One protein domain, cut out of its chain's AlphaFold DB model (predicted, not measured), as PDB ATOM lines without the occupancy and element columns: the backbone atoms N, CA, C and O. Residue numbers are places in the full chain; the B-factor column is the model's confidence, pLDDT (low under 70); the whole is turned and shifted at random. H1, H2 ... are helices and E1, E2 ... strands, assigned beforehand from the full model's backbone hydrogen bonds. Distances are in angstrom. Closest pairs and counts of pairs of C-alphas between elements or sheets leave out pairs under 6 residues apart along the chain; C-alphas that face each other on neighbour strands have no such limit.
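This is residues 9 to 97 of the 110 residues of the protein "GP-PDE domain-containing protein" of Lactococcus raffinolactis (UniProt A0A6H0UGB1). This domain has little regular structure: a body mostly of loops, with helix H1 toward one end of its long axis and, toward the other, the small hairpin of E1 and E2 with the short helix H2 near E2. The printed part has 89 residues, with H1, E1, E2 and H2 in that order; the two-strand sheet is antiparallel, and the class is mixed, with 20 residues in named elements. The whole is compact, with a radius of gyration of the C-alphas of 12.2 A and spans of 36 by 25 by 17 A.

Past residues 9 to 21, find C-alpha 22 at (26.072, 74.633, 146.992); from there H1, residues 22 to 30, runs 12.4 A. Next come E1, residues 40 to 42, and E2, residues 48 to 50. H2, residues 71 to 75, ends at C-alpha 75, (30.780, 80.027, 136.571).

In the antiparallel hairpin E1 and E2, at 137 degrees, find N 41 and O 49 within hydrogen-bond range, 3.0 A apart. The closest C-alphas of E2 and H2, Val 49 and Leu 71, are 7.9 A apart. H1 is apart from E2 and H2. In H1 and H2 every O i to N i+4 pair is within hydrogen-bond range.

The two farthest C-alphas, Asn 32 and Glu 68, are 36.3 A apart. The printed part has no cut; the link from E2 to H2 is long, 20 residues. No printed residue is under 70 in pLDDT.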
ATOM      1  N   ALA A   9      24.770  78.616 159.987       94.69
ATOM      2  CA  ALA A   9      26.008  78.163 159.381       94.69
ATOM      3  C   ALA A   9      26.641  79.294 158.559       94.69
ATOM      4  O   ALA A   9      26.186  79.580 157.453       94.69
ATOM      5  N   HIS A  10      27.680  79.928 159.112       96.81
ATOM      6  CA  HIS A  10      28.454  80.979 158.445       96.81
ATOM      7  C   HIS A  10      29.051  80.458 157.133       96.81
ATOM      8  O   HIS A  10      29.813  79.479 157.134       96.81
ATOM      9  N   ARG A  11      28.649  81.078 156.021       97.50
ATOM     10  CA  ARG A  11      28.967  80.702 154.635       97.50
ATOM     11  C   ARG A  11      28.647  79.243 154.309       97.50
ATOM     12  O   ARG A  11      29.312  78.615 153.481       97.50
ATOM     13  N   GLY A  12      27.680  78.668 155.027       92.81
ATOM     14  CA  GLY A  12      27.282  77.260 154.999       92.81
ATOM     15  C   GLY A  12      28.311  76.283 155.582       92.81
ATOM     16  O   GLY A  12      28.007  75.509 156.483       92.81
ATOM     17  N   GLY A  13      29.528  76.269 155.042       74.62
ATOM     18  CA  GLY A  13      30.440  75.132 155.153       74.62
ATOM     19  C   GLY A  13      31.263  75.085 156.432       74.62
ATOM     20  O   GLY A  13      31.669  73.992 156.839       74.62
ATOM     21  N   GLY A  14      31.518  76.233 157.069       79.19
ATOM     22  CA  GLY A  14      32.503  76.337 158.147       79.19
ATOM     23  C   GLY A  14      33.811  75.628 157.770       79.19
ATOM     24  O   GLY A  14      34.426  75.936 156.758       79.19
ATOM     25  N   LEU A  15      34.202  74.622 158.557       83.56
ATOM     26  CA  LEU A  15      35.388  73.782 158.312       83.56
ATOM     27  C   LEU A  15      35.093  72.482 157.536       83.56
ATOM     28  O   LEU A  15      35.945  71.601 157.463       83.56
ATOM     29  N   SER A  16      33.881  72.306 157.010       90.38
ATOM     30  CA  SER A  16      33.404  71.035 156.440       90.38
ATOM     31  C   SER A  16      33.197  71.048 154.923       90.38
ATOM     32  O   SER A  16      32.987  69.988 154.332       90.38
ATOM     33  N   ALA A  17      33.219  72.217 154.285       97.19
ATOM     34  CA  ALA A  17      33.026  72.408 152.847       97.19
ATOM     35  C   ALA A  17      33.599  73.772 152.416       97.19
ATOM     36  O   ALA A  17      33.676  74.657 153.271       97.19
ATOM     37  N   PRO A  18      33.938  73.966 151.124       98.00
ATOM     38  CA  PRO A  18      34.323  75.277 150.603       98.00
ATOM     39  C   PRO A  18      33.206  76.291 150.843       98.00
ATOM     40  O   PRO A  18      32.042  76.025 150.543       98.00
ATOM     41  N   GLU A  19      33.552  77.429 151.433       98.12
ATOM     42  CA  GLU A  19      32.594  78.460 151.830       98.12
ATOM     43  C   GLU A  19      31.771  78.966 150.635       98.12
ATOM     44  O   GLU A  19      32.269  78.999 149.513       98.12
ATOM     45  N   ASN A  20      30.523  79.387 150.870       98.44
ATOM     46  CA  ASN A  20      29.676  80.008 149.843       98.44
ATOM     47  C   ASN A  20      29.427  79.134 148.588       98.44
ATOM     48  O   ASN A  20      29.162  79.655 147.513       98.44
ATOM     49  N   THR A  21      29.451  77.803 148.720       98.44
ATOM     50  CA  THR A  21      29.133  76.847 147.638       98.44
ATOM     51  C   THR A  21      27.827  76.092 147.890       98.44
ATOM     52  O   THR A  21      27.377  75.943 149.032       98.44
ATOM     53  N   LEU A  22      27.237  75.513 146.838       97.75
ATOM     54  CA  LEU A  22      26.072  74.633 146.992       97.75
ATOM     55  C   LEU A  22      26.407  73.387 147.827       97.75
ATOM     56  O   LEU A  22      25.556  72.924 148.595       97.75
ATOM     57  N   ALA A  23      27.642  72.873 147.756       97.25
ATOM     58  CA  ALA A  23      28.108  71.800 148.637       97.25
ATOM     59  C   ALA A  23      28.097  72.201 150.119       97.25
ATOM     60  O   ALA A  23      27.640  71.418 150.962       97.25
ATOM     61  N   ALA A  24      28.568  73.406 150.448       97.44
ATOM     62  CA  ALA A  24      28.533  73.945 151.804       97.44
ATOM     63  C   ALA A  24      27.111  74.055 152.344       97.44
ATOM     64  O   ALA A  24      26.818  73.524 153.419       97.44
ATOM     65  N   PHE A  25      26.210  74.671 151.583       96.44
ATOM     66  CA  PHE A  25      24.816  74.820 151.997       96.44
ATOM     67  C   PHE A  25      24.113  73.464 152.117       96.44
ATOM     68  O   PHE A  25      23.463  73.187 153.125       96.44
ATOM     69  N   SER A  26      24.339  72.552 151.170       94.56
ATOM     70  CA  SER A  26      23.808  71.183 151.228       94.56
ATOM     71  C   SER A  26      24.275  70.420 152.467       94.56
ATOM     72  O   SER A  26      23.519  69.621 153.028       94.56
ATOM     73  N   ARG A  27      25.522  70.626 152.910       93.44
ATOM     74  CA  ARG A  27      26.021  70.041 154.161       93.44
ATOM     75  C   ARG A  27      25.412  70.693 155.389       93.44
ATOM     76  O   ARG A  27      25.020  69.955 156.290       93.44
ATOM     77  N   ALA A  28      25.306  72.017 155.420       93.12
ATOM     78  CA  ALA A  28      24.691  72.740 156.529       93.12
ATOM     79  C   ALA A  28      23.254  72.255 156.778       93.12
ATOM     80  O   ALA A  28      22.909  71.889 157.900       93.12
ATOM     81  N   ILE A  29      22.455  72.123 155.713       90.50
ATOM     82  CA  ILE A  29      21.082  71.597 155.776       90.50
ATOM     83  C   ILE A  29      21.058  70.193 156.403       90.50
ATOM     84  O   ILE A  29      20.244  69.912 157.280       90.50
ATOM     85  N   LYS A  30      21.997  69.313 156.027       90.69
ATOM     86  CA  LYS A  30      22.115  67.958 156.606       90.69
ATOM     87  C   LYS A  30      22.521  67.950 158.085       90.69
ATOM     88  O   LYS A  30      22.300  66.946 158.754       90.69
ATOM     89  N   GLN A  31      23.109  69.032 158.592       89.94
ATOM     90  CA  GLN A  31      23.492  69.186 160.001       89.94
ATOM     91  C   GLN A  31      22.364  69.759 160.873       89.94
ATOM     92  O   GLN A  31      22.569  69.962 162.067       89.94
ATOM     93  N   ASN A  32      21.170  69.977 160.307       85.56
ATOM     94  CA  ASN A  32      19.988  70.455 161.027       85.56
ATOM     95  C   ASN A  32      20.215  71.806 161.738       85.56
ATOM     96  O   ASN A  32      19.743  72.034 162.855       85.56
ATOM     97  N   VAL A  33      20.980  72.692 161.089       89.38
ATOM     98  CA  VAL A  33      21.148  74.086 161.518       89.38
ATOM     99  C   VAL A  33      19.837  74.853 161.345       89.38
ATOM    100  O   VAL A  33      18.988  74.486 160.538       89.38
ATOM    101  N   SER A  34      19.666  75.943 162.092       90.31
ATOM    102  CA  SER A  34      18.482  76.801 161.973       90.31
ATOM    103  C   SER A  34      18.476  77.608 160.676       90.31
ATOM    104  O   SER A  34      17.413  77.980 160.198       90.31
ATOM    105  N   GLY A  35      19.645  77.895 160.113       91.62
ATOM    106  CA  GLY A  35      19.754  78.572 158.831       91.62
ATOM    107  C   GLY A  35      21.185  78.613 158.324       91.62
ATOM    108  O   GLY A  35      22.113  78.134 158.980       91.62
ATOM    109  N   ILE A  36      21.352  79.212 157.154       94.75
ATOM    110  CA  ILE A  36      22.652  79.497 156.554       94.75
ATOM    111  C   ILE A  36      22.859  81.007 156.505       94.75
ATOM    112  O   ILE A  36      21.900  81.771 156.405       94.75
ATOM    113  N   GLU A  37      24.109  81.422 156.581       97.00
ATOM    114  CA  GLU A  37      24.539  82.760 156.203       97.00
ATOM    115  C   GLU A  37      25.385  82.645 154.926       97.00
ATOM    116  O   GLU A  37      25.949  81.580 154.644       97.00
ATOM    117  N   LEU A  38      25.360  83.695 154.108       98.25
ATOM    118  CA  LEU A  38      26.029  83.767 152.815       98.25
ATOM    119  C   LEU A  38      26.338  85.223 152.458       98.25
ATOM    120  O   LEU A  38      25.675  86.138 152.950       98.25
ATOM    121  N   ASP A  39      27.278  85.415 151.536       98.69
ATOM    122  CA  ASP A  39      27.710  86.728 151.052       98.69
ATOM    123  C   ASP A  39      27.282  86.938 149.597       98.69
ATOM    124  O   ASP A  39      27.533  86.071 148.764       98.69
ATOM    125  N   VAL A  40      26.665  88.078 149.264       98.69
ATOM    126  CA  VAL A  40      26.192  88.374 147.895       98.69
ATOM    127  C   VAL A  40      26.949  89.549 147.291       98.69
ATOM    128  O   VAL A  40      27.090  90.600 147.915       98.69
ATOM    129  N   GLN A  41      27.351  89.396 146.033       98.81
ATOM    130  CA  GLN A  41      27.886  90.460 145.184       98.81
ATOM    131  C   GLN A  41      27.219  90.427 143.803       98.81
ATOM    132  O   GLN A  41      26.531  89.468 143.457       98.81
ATOM    133  N   LEU A  42      27.406  91.479 143.005       98.88
ATOM    134  CA  LEU A  42      26.941  91.525 141.617       98.88
ATOM    135  C   LEU A  42      28.097  91.220 140.662       98.88
ATOM    136  O   LEU A  42      29.178  91.795 140.791       98.88
ATOM    137  N   SER A  43      27.846  90.353 139.681       98.88
ATOM    138  CA  SER A  43      28.717  90.173 138.517       98.88
ATOM    139  C   SER A  43      28.693  91.401 137.595       98.88
ATOM    140  O   SER A  43      27.848  92.291 137.729       98.88
ATOM    141  N   LYS A  44      29.571  91.427 136.586       98.81
ATOM    142  CA  LYS A  44      29.615  92.469 135.540       98.81
ATOM    143  C   LYS A  44      28.279  92.666 134.817       98.81
ATOM    144  O   LYS A  44      27.945  93.774 134.409       98.81
ATOM    145  N   ASP A  45      27.540  91.584 134.618       98.75
ATOM    146  CA  ASP A  45      26.215  91.539 133.995       98.75
ATOM    147  C   ASP A  45      25.062  91.655 135.015       98.75
ATOM    148  O   ASP A  45      23.912  91.383 134.681       98.75
ATOM    149  N   ASN A  46      25.353  92.146 136.228       98.69
ATOM    150  CA  ASN A  46      24.408  92.423 137.318       98.69
ATOM    151  C   ASN A  46      23.633  91.198 137.822       98.69
ATOM    152  O   ASN A  46      22.506  91.327 138.302       98.69
ATOM    153  N   ILE A  47      24.235  90.013 137.748       98.88
ATOM    154  CA  ILE A  47      23.657  88.804 138.327       98.88
ATOM    155  C   ILE A  47      24.153  88.657 139.773       98.88
ATOM    156  O   ILE A  47      25.366  88.683 139.999       98.88
ATOM    157  N   PRO A  48      23.253  88.493 140.764       98.88
ATOM    158  CA  PRO A  48      23.647  88.205 142.138       98.88
ATOM    159  C   PRO A  48      24.354  86.851 142.250       98.88
ATOM    160  O   PRO A  48      23.766  85.801 141.968       98.88
ATOM    161  N   VAL A  49      25.604  86.877 142.694       98.94
ATOM    162  CA  VAL A  49      26.467  85.711 142.913       98.94
ATOM    163  C   VAL A  49      26.891  85.619 144.372       98.94
ATOM    164  O   VAL A  49      26.933  86.630 145.076       98.94
ATOM    165  N   VAL A  50      27.188  84.403 144.827       98.81
ATOM    166  CA  VAL A  50      27.450  84.108 146.237       98.81
ATOM    167  C   VAL A  50      28.947  83.908 146.465       98.81
ATOM    168  O   VAL A  50      29.496  82.850 146.166       98.81
ATOM    169  N   ILE A  51      29.622  84.958 146.937       98.81
ATOM    170  CA  ILE A  51      31.071  85.004 147.177       98.81
ATOM    171  C   ILE A  51      31.421  86.189 148.091       98.81
ATOM    172  O   ILE A  51      30.864  87.278 147.954       98.81
ATOM    173  N   HIS A  52      32.359  85.984 149.020       98.56
ATOM    174  CA  HIS A  52      32.706  86.979 150.041       98.56
ATOM    175  C   HIS A  52      33.687  88.048 149.553       98.56
ATOM    176  O   HIS A  52      33.436  89.244 149.681       98.56
ATOM    177  N   ASP A  53      34.844  87.625 149.046       98.62
ATOM    178  CA  ASP A  53      35.919  88.548 148.692       98.62
ATOM    179  C   ASP A  53      35.560  89.284 147.397       98.62
ATOM    180  O   ASP A  53      34.954  88.712 146.491       98.62
ATOM    181  N   ALA A  54      35.957  90.554 147.281       98.56
ATOM    182  CA  ALA A  54      35.789  91.292 146.028       98.56
ATOM    183  C   ALA A  54      36.610  90.668 144.887       98.56
ATOM    184  O   ALA A  54      36.208  90.743 143.730       98.56
ATOM    185  N   ALA A  55      37.751  90.058 145.219       98.69
ATOM    186  CA  ALA A  55      38.639  89.375 144.290       98.69
ATOM    187  C   ALA A  55      38.478  87.850 144.431       98.69
ATOM    188  O   ALA A  55      38.311  87.342 145.542       98.69
ATOM    189  N   VAL A  56      38.491  87.109 143.321       98.75
ATOM    190  CA  VAL A  56      38.117  85.677 143.302       98.75
ATOM    191  C   VAL A  56      39.229  84.721 143.766       98.75
ATOM    192  O   VAL A  56      38.985  83.530 143.955       98.75
ATOM    193  N   GLU A  57      40.457  85.199 143.947       98.62
ATOM    194  CA  GLU A  57      41.681  84.390 144.052       98.62
ATOM    195  C   GLU A  57      41.744  83.501 145.296       98.62
ATOM    196  O   GLU A  57      42.336  82.425 145.252       98.62
ATOM    197  N   ARG A  58      41.187  83.941 146.432       98.38
ATOM    198  CA  ARG A  58      41.315  83.193 147.694       98.38
ATOM    199  C   ARG A  58      40.544  81.876 147.661       98.38
ATOM    200  O   ARG A  58      40.999  80.892 148.239       98.38
ATOM    201  N   THR A  59      39.368  81.879 147.039       98.38
ATOM    202  CA  THR A  59      38.417  80.759 147.077       98.38
ATOM    203  C   THR A  59      38.206  80.122 145.716       98.38
ATOM    204  O   THR A  59      37.321  79.286 145.581       98.38
ATOM    205  N   THR A  60      38.979  80.508 144.699       98.69
ATOM    206  CA  THR A  60      38.871  79.922 143.363       98.69
ATOM    207  C   THR A  60      40.225  79.755 142.681       98.69
ATOM    208  O   THR A  60      41.255  80.200 143.179       98.69
ATOM    209  N   ASN A  61      40.232  79.131 141.506       98.38
ATOM    210  CA  ASN A  61      41.385  79.089 140.602       98.38
ATOM    211  C   ASN A  61      41.481  80.297 139.639       98.38
ATOM    212  O   ASN A  61      42.329  80.296 138.743       98.38
ATOM    213  N   GLY A  62      40.601  81.293 139.781       98.12
ATOM    214  CA  GLY A  62      40.523  82.470 138.918       98.12
ATOM    215  C   GLY A  62      41.358  83.656 139.396       98.12
ATOM    216  O   GLY A  62      42.077  83.583 140.391       98.12
ATOM    217  N   LYS A  63      41.240  84.772 138.667       98.56
ATOM    218  CA  LYS A  63      41.783  86.084 139.042       98.56
ATOM    219  C   LYS A  63      40.837  87.209 138.640       98.56
ATOM    220  O   LYS A  63      40.122  87.071 137.647       98.56
ATOM    221  N   GLY A  64      40.913  88.331 139.348       98.44
ATOM    222  CA  GLY A  64      40.153  89.548 139.067       98.44
ATOM    223  C   GLY A  64      38.998  89.795 140.034       98.44
ATOM    224  O   GLY A  64      38.708  88.991 140.920       98.44
ATOM    225  N   THR A  65      38.346  90.941 139.854       98.81
ATOM    226  CA  THR A  65      37.260  91.407 140.723       98.81
ATOM    227  C   THR A  65      35.917  90.841 140.265       98.81
ATOM    228  O   THR A  65      35.614  90.856 139.072       98.81
ATOM    229  N   VAL A  66      35.062  90.408 141.193       98.75
ATOM    230  CA  VAL A  66      33.725  89.850 140.910       98.75
ATOM    231  C   VAL A  66      32.895  90.777 140.014       98.75
ATOM    232  O   VAL A  66      32.322  90.330 139.022       98.75
ATOM    233  N   SER A  67      32.900  92.082 140.297       98.69
ATOM    234  CA  SER A  67      32.159  93.094 139.529       98.69
ATOM    235  C   SER A  67      32.683  93.328 138.105       98.69
ATOM    236  O   SER A  67      32.049  94.027 137.319       98.69
ATOM    237  N   GLU A  68      33.851  92.781 137.760       98.81
ATOM    238  CA  GLU A  68      34.490  92.926 136.446       98.81
ATOM    239  C   GLU A  68      34.364  91.657 135.583       98.81
ATOM    240  O   GLU A  68      34.699  91.683 134.396       98.81
ATOM    241  N   LEU A  69      33.839  90.565 136.148       98.88
ATOM    242  CA  LEU A  69      33.670  89.267 135.495       98.88
ATOM    243  C   LEU A  69      32.192  89.005 135.185       98.88
ATOM    244  O   LEU A  69      31.319  89.288 136.006       98.88
ATOM    245  N   SER A  70      31.886  88.475 133.995       98.88
ATOM    246  CA  SER A  70      30.508  88.060 133.680       98.88
ATOM    247  C   SER A  70      30.108  86.837 134.502       98.88
ATOM    248  O   SER A  70      30.975  86.088 134.963       98.88
ATOM    249  N   LEU A  71      28.806  86.566 134.633       98.88
ATOM    250  CA  LEU A  71      28.335  85.328 135.254       98.88
ATOM    251  C   LEU A  71      28.981  84.102 134.599       98.88
ATOM    252  O   LEU A  71      29.385  83.172 135.290       98.88
ATOM    253  N   LYS A  72      29.106  84.109 133.268       98.81
ATOM    254  CA  LYS A  72      29.734  83.016 132.517       98.81
ATOM    255  C   LYS A  72      31.190  82.802 132.938       98.81
ATOM    256  O   LYS A  72      31.603  81.656 133.098       98.81
ATOM    257  N   ASP A  73      31.947  83.882 133.119       98.75
ATOM    258  CA  ASP A  73      33.343  83.802 133.552       98.75
ATOM    259  C   ASP A  73      33.422  83.275 134.991       98.75
ATOM    260  O   ASP A  73      34.150  82.320 135.251       98.75
ATOM    261  N   LEU A  74      32.606  83.815 135.902       98.81
ATOM    262  CA  LEU A  74      32.534  83.387 137.306       98.81
ATOM    263  C   LEU A  74      32.142  81.910 137.447       98.81
ATOM    264  O   LEU A  74      32.714  81.191 138.263       98.81
ATOM    265  N   LYS A  75      31.210  81.433 136.618       98.62
ATOM    266  CA  LYS A  75      30.780  80.027 136.571       98.62
ATOM    267  C   LYS A  75      31.835  79.074 136.029       98.62
ATOM    268  O   LYS A  75      31.732  77.877 136.266       98.62
ATOM    269  N   SER A  76      32.827  79.576 135.300       98.50
ATOM    270  CA  SER A  76      33.924  78.746 134.797       98.50
ATOM    271  C   SER A  76      35.012  78.475 135.841       98.50
ATOM    272  O   SER A  76      35.889  77.645 135.604       98.50
ATOM    273  N   LEU A  77      34.962  79.171 136.982       98.69
ATOM    274  CA  LEU A  77      35.939  79.039 138.055       98.69
ATOM    275  C   LEU A  77      35.618  77.839 138.949       98.69
ATOM    276  O   LEU A  77      34.464  77.598 139.299       98.69
ATOM    277  N   ASP A  78      36.667  77.134 139.366       98.62
ATOM    278  CA  ASP A  78      36.583  76.098 140.394       98.62
ATOM    279  C   ASP A  78      36.664  76.769 141.767       98.62
ATOM    280  O   ASP A  78      37.712  77.305 142.132       98.62
ATOM    281  N   ALA A  79      35.556  76.735 142.502       98.44
ATOM    282  CA  ALA A  79      35.369  77.305 143.829       98.44
ATOM    283  C   ALA A  79      35.488  76.273 144.969       98.44
ATOM    284  O   ALA A  79      35.056  76.539 146.089       98.44
ATOM    285  N   GLY A  80      36.039  75.080 144.716       98.00
ATOM    286  CA  GLY A  80      36.113  74.009 145.716       98.00
ATOM    287  C   GLY A  80      37.472  73.339 145.866       98.00
ATOM    288  O   GLY A  80      37.845  72.962 146.982       98.00
ATOM    289  N   SER A  81      38.264  73.251 144.800       97.88
ATOM    290  CA  SER A  81      39.574  72.588 144.802       97.88
ATOM    291  C   SER A  81      40.563  73.183 145.807       97.88
ATOM    292  O   SER A  81      41.402  72.455 146.337       97.88
ATOM    293  N   TYR A  82      40.451  74.481 146.118       96.69
ATOM    294  CA  TYR A  82      41.286  75.138 147.134       96.69
ATOM    295  C   TYR A  82      41.053  74.571 148.545       96.69
ATOM    296  O   TYR A  82      41.958  74.583 149.378       96.69
ATOM    297  N   PHE A  83      39.843  74.076 148.815       97.25
ATOM    298  CA  PHE A  83      39.465  73.506 150.102       97.25
ATOM    299  C   PHE A  83      39.875  72.032 150.193       97.25
ATOM    300  O   PHE A  83      40.461  71.595 151.179       97.25
ATOM    301  N   SER A  84      39.542  71.241 149.170       96.94
ATOM    302  CA  SER A  84      39.934  69.836 149.040       96.94
ATOM    303  C   SER A  84      39.599  69.343 147.638       96.94
ATOM    304  O   SER A  84      38.571  69.714 147.074       96.94
ATOM    305  N   LYS A  85      40.384  68.388 147.128       96.25
ATOM    306  CA  LYS A  85      40.122  67.706 145.852       96.25
ATOM    307  C   LYS A  85      38.736  67.045 145.777       96.25
ATOM    308  O   LYS A  85      38.209  66.831 144.697       96.25
ATOM    309  N   SER A  86      38.111  66.733 146.913       97.12
ATOM    310  CA  SER A  86      36.739  66.201 146.945       97.12
ATOM    311  C   SER A  86      35.655  67.203 146.515       97.12
ATOM    312  O   SER A  86      34.500  66.800 146.410       97.12
ATOM    313  N   PHE A  87      36.001  68.481 146.337       97.25
ATOM    314  CA  PHE A  87      35.113  69.553 145.857       97.25
ATOM    315  C   PHE A  87      35.563  70.118 144.516       97.25
ATOM    316  O   PHE A  87      35.197  71.237 144.170       97.25
ATOM    317  N   GLU A  88      36.383  69.369 143.781       96.12
ATOM    318  CA  GLU A  88      36.729  69.735 142.414       96.12
ATOM    319  C   GLU A  88      35.443  69.987 141.613       96.12
ATOM    320  O   GLU A  88      34.466  69.242 141.744       96.12
ATOM    321  N   TYR A  89      35.453  71.052 140.813       95.31
ATOM    322  CA  TYR A  89      34.317  71.508 140.002       95.31
ATOM    323  C   TYR A  89      33.130  72.128 140.755       95.31
ATOM    324  O   TYR A  89      32.116  72.423 140.117       95.31
ATOM    325  N   GLU A  90      33.219  72.384 142.066       98.00
ATOM    326  CA  GLU A  90      32.269  73.316 142.688       98.00
ATOM    327  C   GLU A  90      32.383  74.684 142.011       98.00
ATOM    328  O   GLU A  90      33.473  75.135 141.668       98.00
ATOM    329  N   MET A  91      31.251  75.351 141.817       98.56
ATOM    330  CA  MET A  91      31.182  76.649 141.147       98.56
ATOM    331  C   MET A  91      30.787  77.736 142.141       98.56
ATOM    332  O   MET A  91      30.124  77.460 143.144       98.56
ATOM    333  N   ILE A  92      31.091  78.992 141.803       98.81
ATOM    334  CA  ILE A  92      30.445  80.141 142.447       98.81
ATOM    335  C   ILE A  92      28.929  80.054 142.164       98.81
ATOM    336  O   ILE A  92      28.539  80.034 140.987       98.81
ATOM    337  N   PRO A  93      28.049  79.977 143.179       98.75
ATOM    338  CA  PRO A  93      26.608  79.938 142.966       98.75
ATOM    339  C   PRO A  93      26.053  81.302 142.551       98.75
ATOM    340  O   PRO A  93      26.588  82.347 142.928       98.75
ATOM    341  N   THR A  94      24.920  81.309 141.852       98.88
ATOM    342  CA  THR A  94      24.026  82.474 141.874       98.88
ATOM    343  C   THR A  94      23.194  82.455 143.151       98.88
ATOM    344  O   THR A  94      22.980  81.401 143.756       98.88
ATOM    345  N   LEU A  95      22.675  83.614 143.561       98.75
ATOM    346  CA  LEU A  95      21.723  83.659 144.673       98.75
ATOM    347  C   LEU A  95      20.475  82.811 144.371       98.75
ATOM    348  O   LEU A  95      19.971  82.125 145.254       98.75
ATOM    349  N   GLU A  96      20.009  82.819 143.121       98.56
ATOM    350  CA  GLU A  96      18.866  82.019 142.670       98.56
ATOM    351  C   GLU A  96      19.090  80.514 142.878       98.56
ATOM    352  O   GLU A  96      18.219  79.835 143.414       98.56
ATOM    353  N   GLU A  97      20.264  79.985 142.528       98.56
ATOM    354  CA  GLU A  97      20.586  78.569 142.745       98.56
ATOM    355  C   GLU A  97      20.589  78.198 144.230       98.56
ATOM    356  O   GLU A  97      20.106  77.124 144.596       98.56
TER     357      GLU A  97